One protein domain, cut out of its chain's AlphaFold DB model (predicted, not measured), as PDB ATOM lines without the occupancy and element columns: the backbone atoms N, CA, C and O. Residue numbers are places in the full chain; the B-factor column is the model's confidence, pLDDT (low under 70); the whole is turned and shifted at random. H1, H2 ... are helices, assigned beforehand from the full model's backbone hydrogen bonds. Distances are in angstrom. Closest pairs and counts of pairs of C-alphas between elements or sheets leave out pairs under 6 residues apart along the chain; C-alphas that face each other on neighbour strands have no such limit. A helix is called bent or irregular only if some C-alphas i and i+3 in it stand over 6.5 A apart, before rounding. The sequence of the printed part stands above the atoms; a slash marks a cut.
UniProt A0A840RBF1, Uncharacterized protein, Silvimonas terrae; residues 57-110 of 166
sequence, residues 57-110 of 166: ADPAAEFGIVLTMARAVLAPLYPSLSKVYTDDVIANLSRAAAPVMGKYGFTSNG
ATOM      1  N   ALA A  57      10.635 -21.802  39.753       63.75
ATOM      2  CA  ALA A  57      11.850 -21.029  39.576       63.75
ATOM      3  C   ALA A  57      12.783 -21.825  38.669       63.75
ATOM      4  O   ALA A  57      13.429 -22.769  39.122       63.75
ATOM      5  N   ASP A  58      12.815 -21.497  37.376       78.69
ATOM      6  CA  ASP A  58      13.891 -21.941  36.501       78.69
ATOM      7  C   ASP A  58      15.142 -21.149  36.899       78.69
ATOM      8  O   ASP A  58      15.230 -19.955  36.594       78.69
ATOM      9  N   PRO A  59      16.132 -21.780  37.558       75.44
ATOM     10  CA  PRO A  59      17.314 -21.062  38.005       75.44
ATOM     11  C   PRO A  59      18.058 -20.452  36.808       75.44
ATOM     12  O   PRO A  59      18.630 -19.370  36.912       75.44
ATOM     13  N   ALA A  60      18.020 -21.088  35.631       78.94
ATOM     14  CA  ALA A  60      18.641 -20.513  34.443       78.94
ATOM     15  C   ALA A  60      17.982 -19.174  34.062       78.94
ATOM     16  O   ALA A  60      18.679 -18.189  33.800       78.94
ATOM     17  N   ALA A  61      16.649 -19.119  34.068       81.12
ATOM     18  CA  ALA A  61      15.901 -17.905  33.771       81.12
ATOM     19  C   ALA A  61      16.186 -16.793  34.793       81.12
ATOM     20  O   ALA A  61      16.480 -15.664  34.394       81.12
ATOM     21  N   GLU A  62      16.196 -17.113  36.089       77.69
ATOM     22  CA  GLU A  62      16.497 -16.148  37.157       77.69
ATOM     23  C   GLU A  62      17.892 -15.535  36.997       77.69
ATOM     24  O   GLU A  62      18.049 -14.313  37.007       77.69
ATOM     25  N   PHE A  63      18.911 -16.365  36.752       80.62
ATOM     26  CA  PHE A  63      20.269 -15.867  36.525       80.62
ATOM     27  C   PHE A  63      20.365 -14.986  35.277       80.62
ATOM     28  O   PHE A  63      21.103 -13.999  35.255       80.62
ATOM     29  N   GLY A  64      19.604 -15.330  34.233       83.06
ATOM     30  CA  GLY A  64      19.559 -14.558  32.993       83.06
ATOM     31  C   GLY A  64      19.004 -13.158  33.217       83.06
ATOM     32  O   GLY A  64      19.565 -12.181  32.715       83.06
ATOM     33  N   ILE A  65      17.954 -13.048  34.032       83.06
ATOM     34  CA  ILE A  65      17.362 -11.765  34.424       83.06
ATOM     35  C   ILE A  65      18.375 -10.936  35.219       83.06
ATOM     36  O   ILE A  65      18.597  -9.770  34.889       83.06
ATOM     37  N   VAL A  66      19.060 -11.541  36.197       83.31
ATOM     38  CA  VAL A  66      20.079 -10.857  37.011       83.31
ATOM     39  C   VAL A  66      21.233 -10.340  36.150       83.31
ATOM     40  O   VAL A  66      21.613  -9.176  36.270       83.31
ATOM     41  N   LEU A  67      21.769 -11.160  35.240       84.19
ATOM     42  CA  LEU A  67      22.839 -10.742  34.328       84.19
ATOM     43  C   LEU A  67      22.390  -9.638  33.365       84.19
ATOM     44  O   LEU A  67      23.158  -8.714  33.084       84.19
ATOM     45  N   THR A  68      21.149  -9.701  32.883       86.31
ATOM     46  CA  THR A  68      20.581  -8.674  32.000       86.31
ATOM     47  C   THR A  68      20.433  -7.344  32.736       86.31
ATOM     48  O   THR A  68      20.841  -6.302  32.215       86.31
ATOM     49  N   MET A  69      19.937  -7.369  33.978       82.88
ATOM     50  CA  MET A  69      19.896  -6.189  34.841       82.88
ATOM     51  C   MET A  69      21.293  -5.643  35.126       82.88
ATOM     52  O   MET A  69      21.523  -4.445  34.972       82.88
ATOM     53  N   ALA A  70      22.243  -6.508  35.486       82.00
ATOM     54  CA  ALA A  70      23.618  -6.103  35.748       82.00
ATOM     55  C   ALA A  70      24.243  -5.425  34.518       82.00
ATOM     56  O   ALA A  70      24.863  -4.369  34.649       82.00
ATOM     57  N   ARG A  71      24.016  -5.965  33.310       84.31
ATOM     58  CA  ARG A  71      24.432  -5.326  32.053       84.31
ATOM     59  C   ARG A  71      23.798  -3.946  31.894       84.31
ATOM     60  O   ARG A  71      24.510  -3.016  31.540       84.31
ATOM     61  N   ALA A  72      22.497  -3.802  32.137       83.81
ATOM     62  CA  ALA A  72      21.787  -2.533  31.966       83.81
ATOM     63  C   ALA A  72      22.272  -1.447  32.942       83.81
ATOM     64  O   ALA A  72      22.495  -0.311  32.530       83.81
ATOM     65  N   VAL A  73      22.497  -1.809  34.207       81.75
ATOM     66  CA  VAL A  73      22.981  -0.888  35.248       81.75
ATOM     67  C   VAL A  73      24.436  -0.486  35.006       81.75
ATOM     68  O   VAL A  73      24.803   0.671  35.205       81.75
ATOM     69  N   LEU A  74      25.276  -1.420  34.551       80.88
ATOM     70  CA  LEU A  74      26.707  -1.174  34.352       80.88
ATOM     71  C   LEU A  74      27.053  -0.626  32.959       80.88
ATOM     72  O   LEU A  74      28.142  -0.077  32.790       80.88
ATOM     73  N   ALA A  75      26.161  -0.729  31.969       82.06
ATOM     74  CA  ALA A  75      26.403  -0.266  30.599       82.06
ATOM     75  C   ALA A  75      26.813   1.219  30.483       82.06
ATOM     76  O   ALA A  75      27.739   1.494  29.717       82.06
ATOM     77  N   PRO A  76      26.225   2.176  31.232       81.81
ATOM     78  CA  PRO A  76      26.645   3.580  31.183       81.81
ATOM     79  C   PRO A  76      28.076   3.813  31.684       81.81
ATOM     80  O   PRO A  76      28.721   4.779  31.284       81.81
ATOM     81  N   LEU A  77      28.577   2.938  32.565       81.12
ATOM     82  CA  LEU A  77      29.928   3.031  33.121       81.12
ATOM     83  C   LEU A  77      30.947   2.238  32.287       81.12
ATOM     84  O   LEU A  77      32.090   2.663  32.136       81.12
ATOM     85  N   TYR A  78      30.520   1.113  31.709       82.56
ATOM     86  CA  TYR A  78      31.351   0.208  30.919       82.56
ATOM     87  C   TYR A  78      30.631  -0.218  29.628       82.56
ATOM     88  O   TYR A  78      30.103  -1.330  29.542       82.56
ATOM     89  N   PRO A  79      30.649   0.616  28.572       79.75
ATOM     90  CA  PRO A  79      29.922   0.347  27.326       79.75
ATOM     91  C   PRO A  79      30.428  -0.892  26.568       79.75
ATOM     92  O   PRO A  79      29.737  -1.437  25.706       79.75
ATOM     93  N   SER A  80      31.632  -1.379  26.885       79.56
ATOM     94  CA  SER A  80      32.149  -2.651  26.375       79.56
ATOM     95  C   SER A  80      31.361  -3.865  26.882       79.56
ATOM     96  O   SER A  80      31.297  -4.865  26.167       79.56
ATOM     97  N   LEU A  81      30.712  -3.787  28.051       77.06
ATOM     98  CA  LEU A  81      29.925  -4.894  28.607       77.06
ATOM     99  C   LEU A  81      28.757  -5.279  27.704       77.06
ATOM    100  O   LEU A  81      28.485  -6.465  27.555       77.06
ATOM    101  N   SER A  82      28.122  -4.318  27.034       79.56
ATOM    102  CA  SER A  82      27.029  -4.594  26.094       79.56
ATOM    103  C   SER A  82      27.478  -5.397  24.869       79.56
ATOM    104  O   SER A  82      26.666  -6.091  24.270       79.56
ATOM    105  N   LYS A  83      28.766  -5.326  24.502       81.25
ATOM    106  CA  LYS A  83      29.340  -6.105  23.393       81.25
ATOM    107  C   LYS A  83      29.742  -7.521  23.810       81.25
ATOM    108  O   LYS A  83      29.777  -8.405  22.966       81.25
ATOM    109  N   VAL A  84      30.085  -7.716  25.085       79.06
ATOM    110  CA  VAL A  84      30.562  -9.000  25.625       79.06
ATOM    111  C   VAL A  84      29.399  -9.846  26.144       79.06
ATOM    112  O   VAL A  84      29.311 -11.028  25.836       79.06
ATOM    113  N   TYR A  85      28.485  -9.237  26.897       82.38
ATOM    114  CA  TYR A  85      27.301  -9.885  27.459       82.38
ATOM    115  C   TYR A  85      26.107  -9.712  26.522       82.38
ATOM    116  O   TYR A  85      25.131  -9.033  26.850       82.38
ATOM    117  N   THR A  86      26.202 -10.293  25.327       90.06
ATOM    118  CA  THR A  86      25.057 -10.392  24.415       90.06
ATOM    119  C   THR A  86      24.015 -11.360  24.968       90.06
ATOM    120  O   THR A  86      24.303 -12.152  25.866       90.06
ATOM    121  N   ASP A  87      22.801 -11.309  24.430       87.88
ATOM    122  CA  ASP A  87      21.692 -12.119  24.936       87.88
ATOM    123  C   ASP A  87      21.987 -13.627  24.791       87.88
ATOM    124  O   ASP A  87      21.709 -14.401  25.705       87.88
ATOM    125  N   ASP A  88      22.679 -14.030  23.718       85.19
ATOM    126  CA  ASP A  88      23.160 -15.406  23.520       85.19
ATOM    127  C   ASP A  88      24.198 -15.831  24.569       85.19
ATOM    128  O   ASP A  88      24.172 -16.955  25.075       85.19
ATOM    129  N   VAL A  89      25.130 -14.933  24.911       83.69
ATOM    130  CA  VAL A  89      26.161 -15.197  25.927       83.69
ATOM    131  C   VAL A  89      25.520 -15.322  27.302       83.69
ATOM    132  O   VAL A  89      25.845 -16.254  28.037       83.69
ATOM    133  N   ILE A  90      24.579 -14.434  27.630       87.19
ATOM    134  CA  ILE A  90      23.817 -14.484  28.880       87.19
ATOM    135  C   ILE A  90      23.020 -15.790  28.955       87.19
ATOM    136  O   ILE A  90      23.143 -16.504  29.944       87.19
ATOM    137  N   ALA A  91      22.289 -16.167  27.901       83.06
ATOM    138  CA  ALA A  91      21.511 -17.406  27.870       83.06
ATOM    139  C   ALA A  91      22.383 -18.659  28.068       83.06
ATOM    140  O   ALA A  91      22.000 -19.592  28.782       83.06
ATOM    141  N   ASN A  92      23.577 -18.682  27.472       81.56
ATOM    142  CA  ASN A  92      24.521 -19.783  27.646       81.56
ATOM    143  C   ASN A  92      25.129 -19.812  29.057       81.56
ATOM    144  O   ASN A  92      25.212 -20.888  29.655       81.56
ATOM    145  N   LEU A  93      25.495 -18.654  29.620       80.12
ATOM    146  CA  LEU A  93      25.965 -18.547  31.006       80.12
ATOM    147  C   LEU A  93      24.893 -19.010  31.995       80.12
ATOM    148  O   LEU A  93      25.194 -19.771  32.910       80.12
ATOM    149  N   SER A  94      23.645 -18.604  31.783       81.81
ATOM    150  CA  SER A  94      22.487 -18.992  32.585       81.81
ATOM    151  C   SER A  94      22.268 -20.493  32.643       81.81
ATOM    152  O   SER A  94      22.131 -21.056  33.730       81.81
ATOM    153  N   ARG A  95      22.309 -21.174  31.495       83.44
ATOM    154  CA  ARG A  95      22.194 -22.639  31.451       83.44
ATOM    155  C   ARG A  95      23.353 -23.329  32.167       83.44
ATOM    156  O   ARG A  95      23.138 -24.330  32.844       83.44
ATOM    157  N   ALA A  96      24.568 -22.792  32.046       79.56
ATOM    158  CA  ALA A  96      25.745 -23.334  32.719       79.56
ATOM    159  C   ALA A  96      25.735 -23.084  34.240       79.56
ATOM    160  O   ALA A  96      26.234 -23.911  35.004       79.56
ATOM    161  N   ALA A  97      25.156 -21.968  34.687       73.38
ATOM    162  CA  ALA A  97      25.074 -21.580  36.093       73.38
ATOM    163  C   ALA A  97      23.932 -22.278  36.854       73.38
ATOM    164  O   ALA A  97      24.035 -22.454  38.069       73.38
ATOM    165  N   ALA A  98      22.883 -22.730  36.162       76.94
ATOM    166  CA  ALA A  98      21.719 -23.399  36.749       76.94
ATOM    167  C   ALA A  98      22.040 -24.514  37.777       76.94
ATOM    168  O   ALA A  98      21.512 -24.453  38.891       76.94
ATOM    169  N   PRO A  99      22.932 -25.494  37.506       75.44
ATOM    170  CA  PRO A  99      23.264 -26.533  38.490       75.44
ATOM    171  C   PRO A  99      24.013 -25.992  39.720       75.44
ATOM    172  O   PRO A  99      23.896 -26.546  40.813       75.44
ATOM    173  N   VAL A 100      24.772 -24.901  39.569       72.88
ATOM    174  CA  VAL A 100      25.481 -24.247  40.679       72.88
ATOM    175  C   VAL A 100      24.489 -23.492  41.557       72.88
ATOM    176  O   VAL A 100      24.543 -23.605  42.780       72.88
ATOM    177  N   MET A 101      23.537 -22.783  40.954       69.56
ATOM    178  CA  MET A 101      22.522 -22.062  41.717       69.56
ATOM    179  C   MET A 101      21.606 -23.000  42.499       69.56
ATOM    180  O   MET A 101      21.340 -22.735  43.671       69.56
ATOM    181  N   GLY A 102      21.239 -24.144  41.910       66.69
ATOM    182  CA  GLY A 102      20.517 -25.202  42.618       66.69
ATOM    183  C   GLY A 102      21.296 -25.788  43.804       66.69
ATOM    184  O   GLY A 102      20.694 -26.157  44.806       66.69
ATOM    185  N   LYS A 103      22.637 -25.832  43.741       67.12
ATOM    186  CA  LYS A 103      23.489 -26.344  44.830       67.12
ATOM    187  C   LYS A 103      23.664 -25.353  45.985       67.12
ATOM    188  O   LYS A 103      23.746 -25.776  47.135       67.12
ATOM    189  N   TYR A 104      23.781 -24.062  45.685       64.88
ATOM    190  CA  TYR A 104      24.093 -23.023  46.678       64.88
ATOM    191  C   TYR A 104      22.867 -22.238  47.164       64.88
ATOM    192  O   TYR A 104      23.014 -21.356  48.004       64.88
ATOM    193  N   GLY A 105      21.666 -22.551  46.668       63.12
ATOM    194  CA  GLY A 105      20.443 -21.849  47.061       63.12
ATOM    195  C   GLY A 105      20.404 -20.400  46.574       63.12
ATOM    196  O   GLY A 105      19.753 -19.562  47.192       63.12
ATOM    197  N   PHE A 106      21.085 -20.099  45.460       64.00
ATOM    198  CA  PHE A 106      20.990 -18.808  44.759       64.00
ATOM    199  C   PHE A 106      19.678 -18.666  43.968       64.00
ATOM    200  O   PHE A 106      19.637 -18.005  42.937       64.00
ATOM    201  N   THR A 107      18.617 -19.321  44.425       64.69
ATOM    202  CA  THR A 107      17.271 -19.206  43.873       64.69
ATOM    203  C   THR A 107      16.483 -18.153  44.649       64.69
ATOM    204  O   THR A 107      16.892 -17.730  45.743       64.69
ATOM    205  N   SER A 108      15.338 -17.751  44.098       60.56
ATOM    206  CA  SER A 108      14.354 -16.881  44.755       60.56
ATOM    207  C   SER A 108      14.080 -17.253  46.219       60.56
ATOM    208  O   SER A 108      13.991 -16.360  47.047       60.56
ATOM    209  N   ASN A 109      14.043 -18.549  46.552       63.03
ATOM    210  CA  ASN A 109      13.653 -19.079  47.871       63.03
ATOM    211  C   ASN A 109      14.793 -19.158  48.913       63.03
ATOM    212  O   ASN A 109      14.672 -19.876  49.907       63.03
ATOM    213  N   GLY A 110      15.947 -18.530  48.673       64.50
ATOM    214  CA  GLY A 110      17.095 -18.660  49.578       64.50
ATOM    215  C   GLY A 110      17.938 -17.400  49.684       64.50
ATOM    216  O   GLY A 110      17.817 -16.622  50.631       64.50
TER     217      GLY A 110
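This is residues 57 to 110 of the 166 residues of an uncharacterized protein of Silvimonas terrae (UniProt A0A840RBF1). Two long helices make a V: the first-residue end of H1 packs on the middle of H3 near Ser 94, and from there H1 and the first half of H3 spread apart toward the far end, where the link of residues 75 to 80 and the short helix H2 bridge the opening. H3 runs on past the junction, kinks near residue 97, and is followed by a tail, residues 105 to 110, at the end where H1 starts. The printed part has 54 residues with three named helices, in the order H1, H2, H3, and no named strand; its class is all helix. It is only just compact, close to loose, with a radius of gyration of the C-alphas of 11.7 A, and its outline is elongated, 32 by 19 by 14 A.

Start at Ala 57 and go on to H1, residues 59 to 74, and then look ahead to H3, residues 87 to 104. These two touch, with 21 pairs of C-alphas within 8 A; the closest are those of Ala 60 and Ser 94, 4.5 A apart. Their lines stand at a steep tilt of 57 degrees, and they run opposite ways. Between them in the chain you find H2, residues 81 to 84. H1 and H2 only just touch, with 3 pairs of C-alphas within 8 A, and H1 does so with residues 71 to 74 alone; the closest C-alphas, those of Arg 71 and Leu 81, are 6.5 A apart. H2 and H3 meet only through their link. In H1, every pair of O i and N i+4 is within hydrogen-bond range; in H3, 12 of 14 are, and H2 is too short for such a pair.

Find C-alpha 59 at (17.314, -21.062, 38.005); from there H1 runs 22.3 A to C-alpha 74 at (26.707, -1.174, 34.352). After a link of 6 residues, H2 begins at Leu 81 and runs 5.1 A from its C-alpha to that of Val 84. H3 begins at C-alpha 87, (21.692, -12.119, 24.936), and ends 24.4 A away at C-alpha 104, (24.093, -23.023, 46.678). Look near residue 97 for its kink of 45 degrees; H3 is irregular here, with C-alphas 96 and 99 standing 7.0 A apart.

The two C-alphas farthest apart are those of Pro 76 and Lys 103, at 33.0 A, while those of Ala 57 and Gly 110 are 11.5 A apart. The printed part has no cut. The link from H1 to H2, 6 residues, is short, and the link from H2 to H3, 2 residues, is tight. The mean pLDDT of the printed part is 77.9; look for values under 70 at residue 57 and at residues 101 to 110, of which 101 to 104 belong to H3.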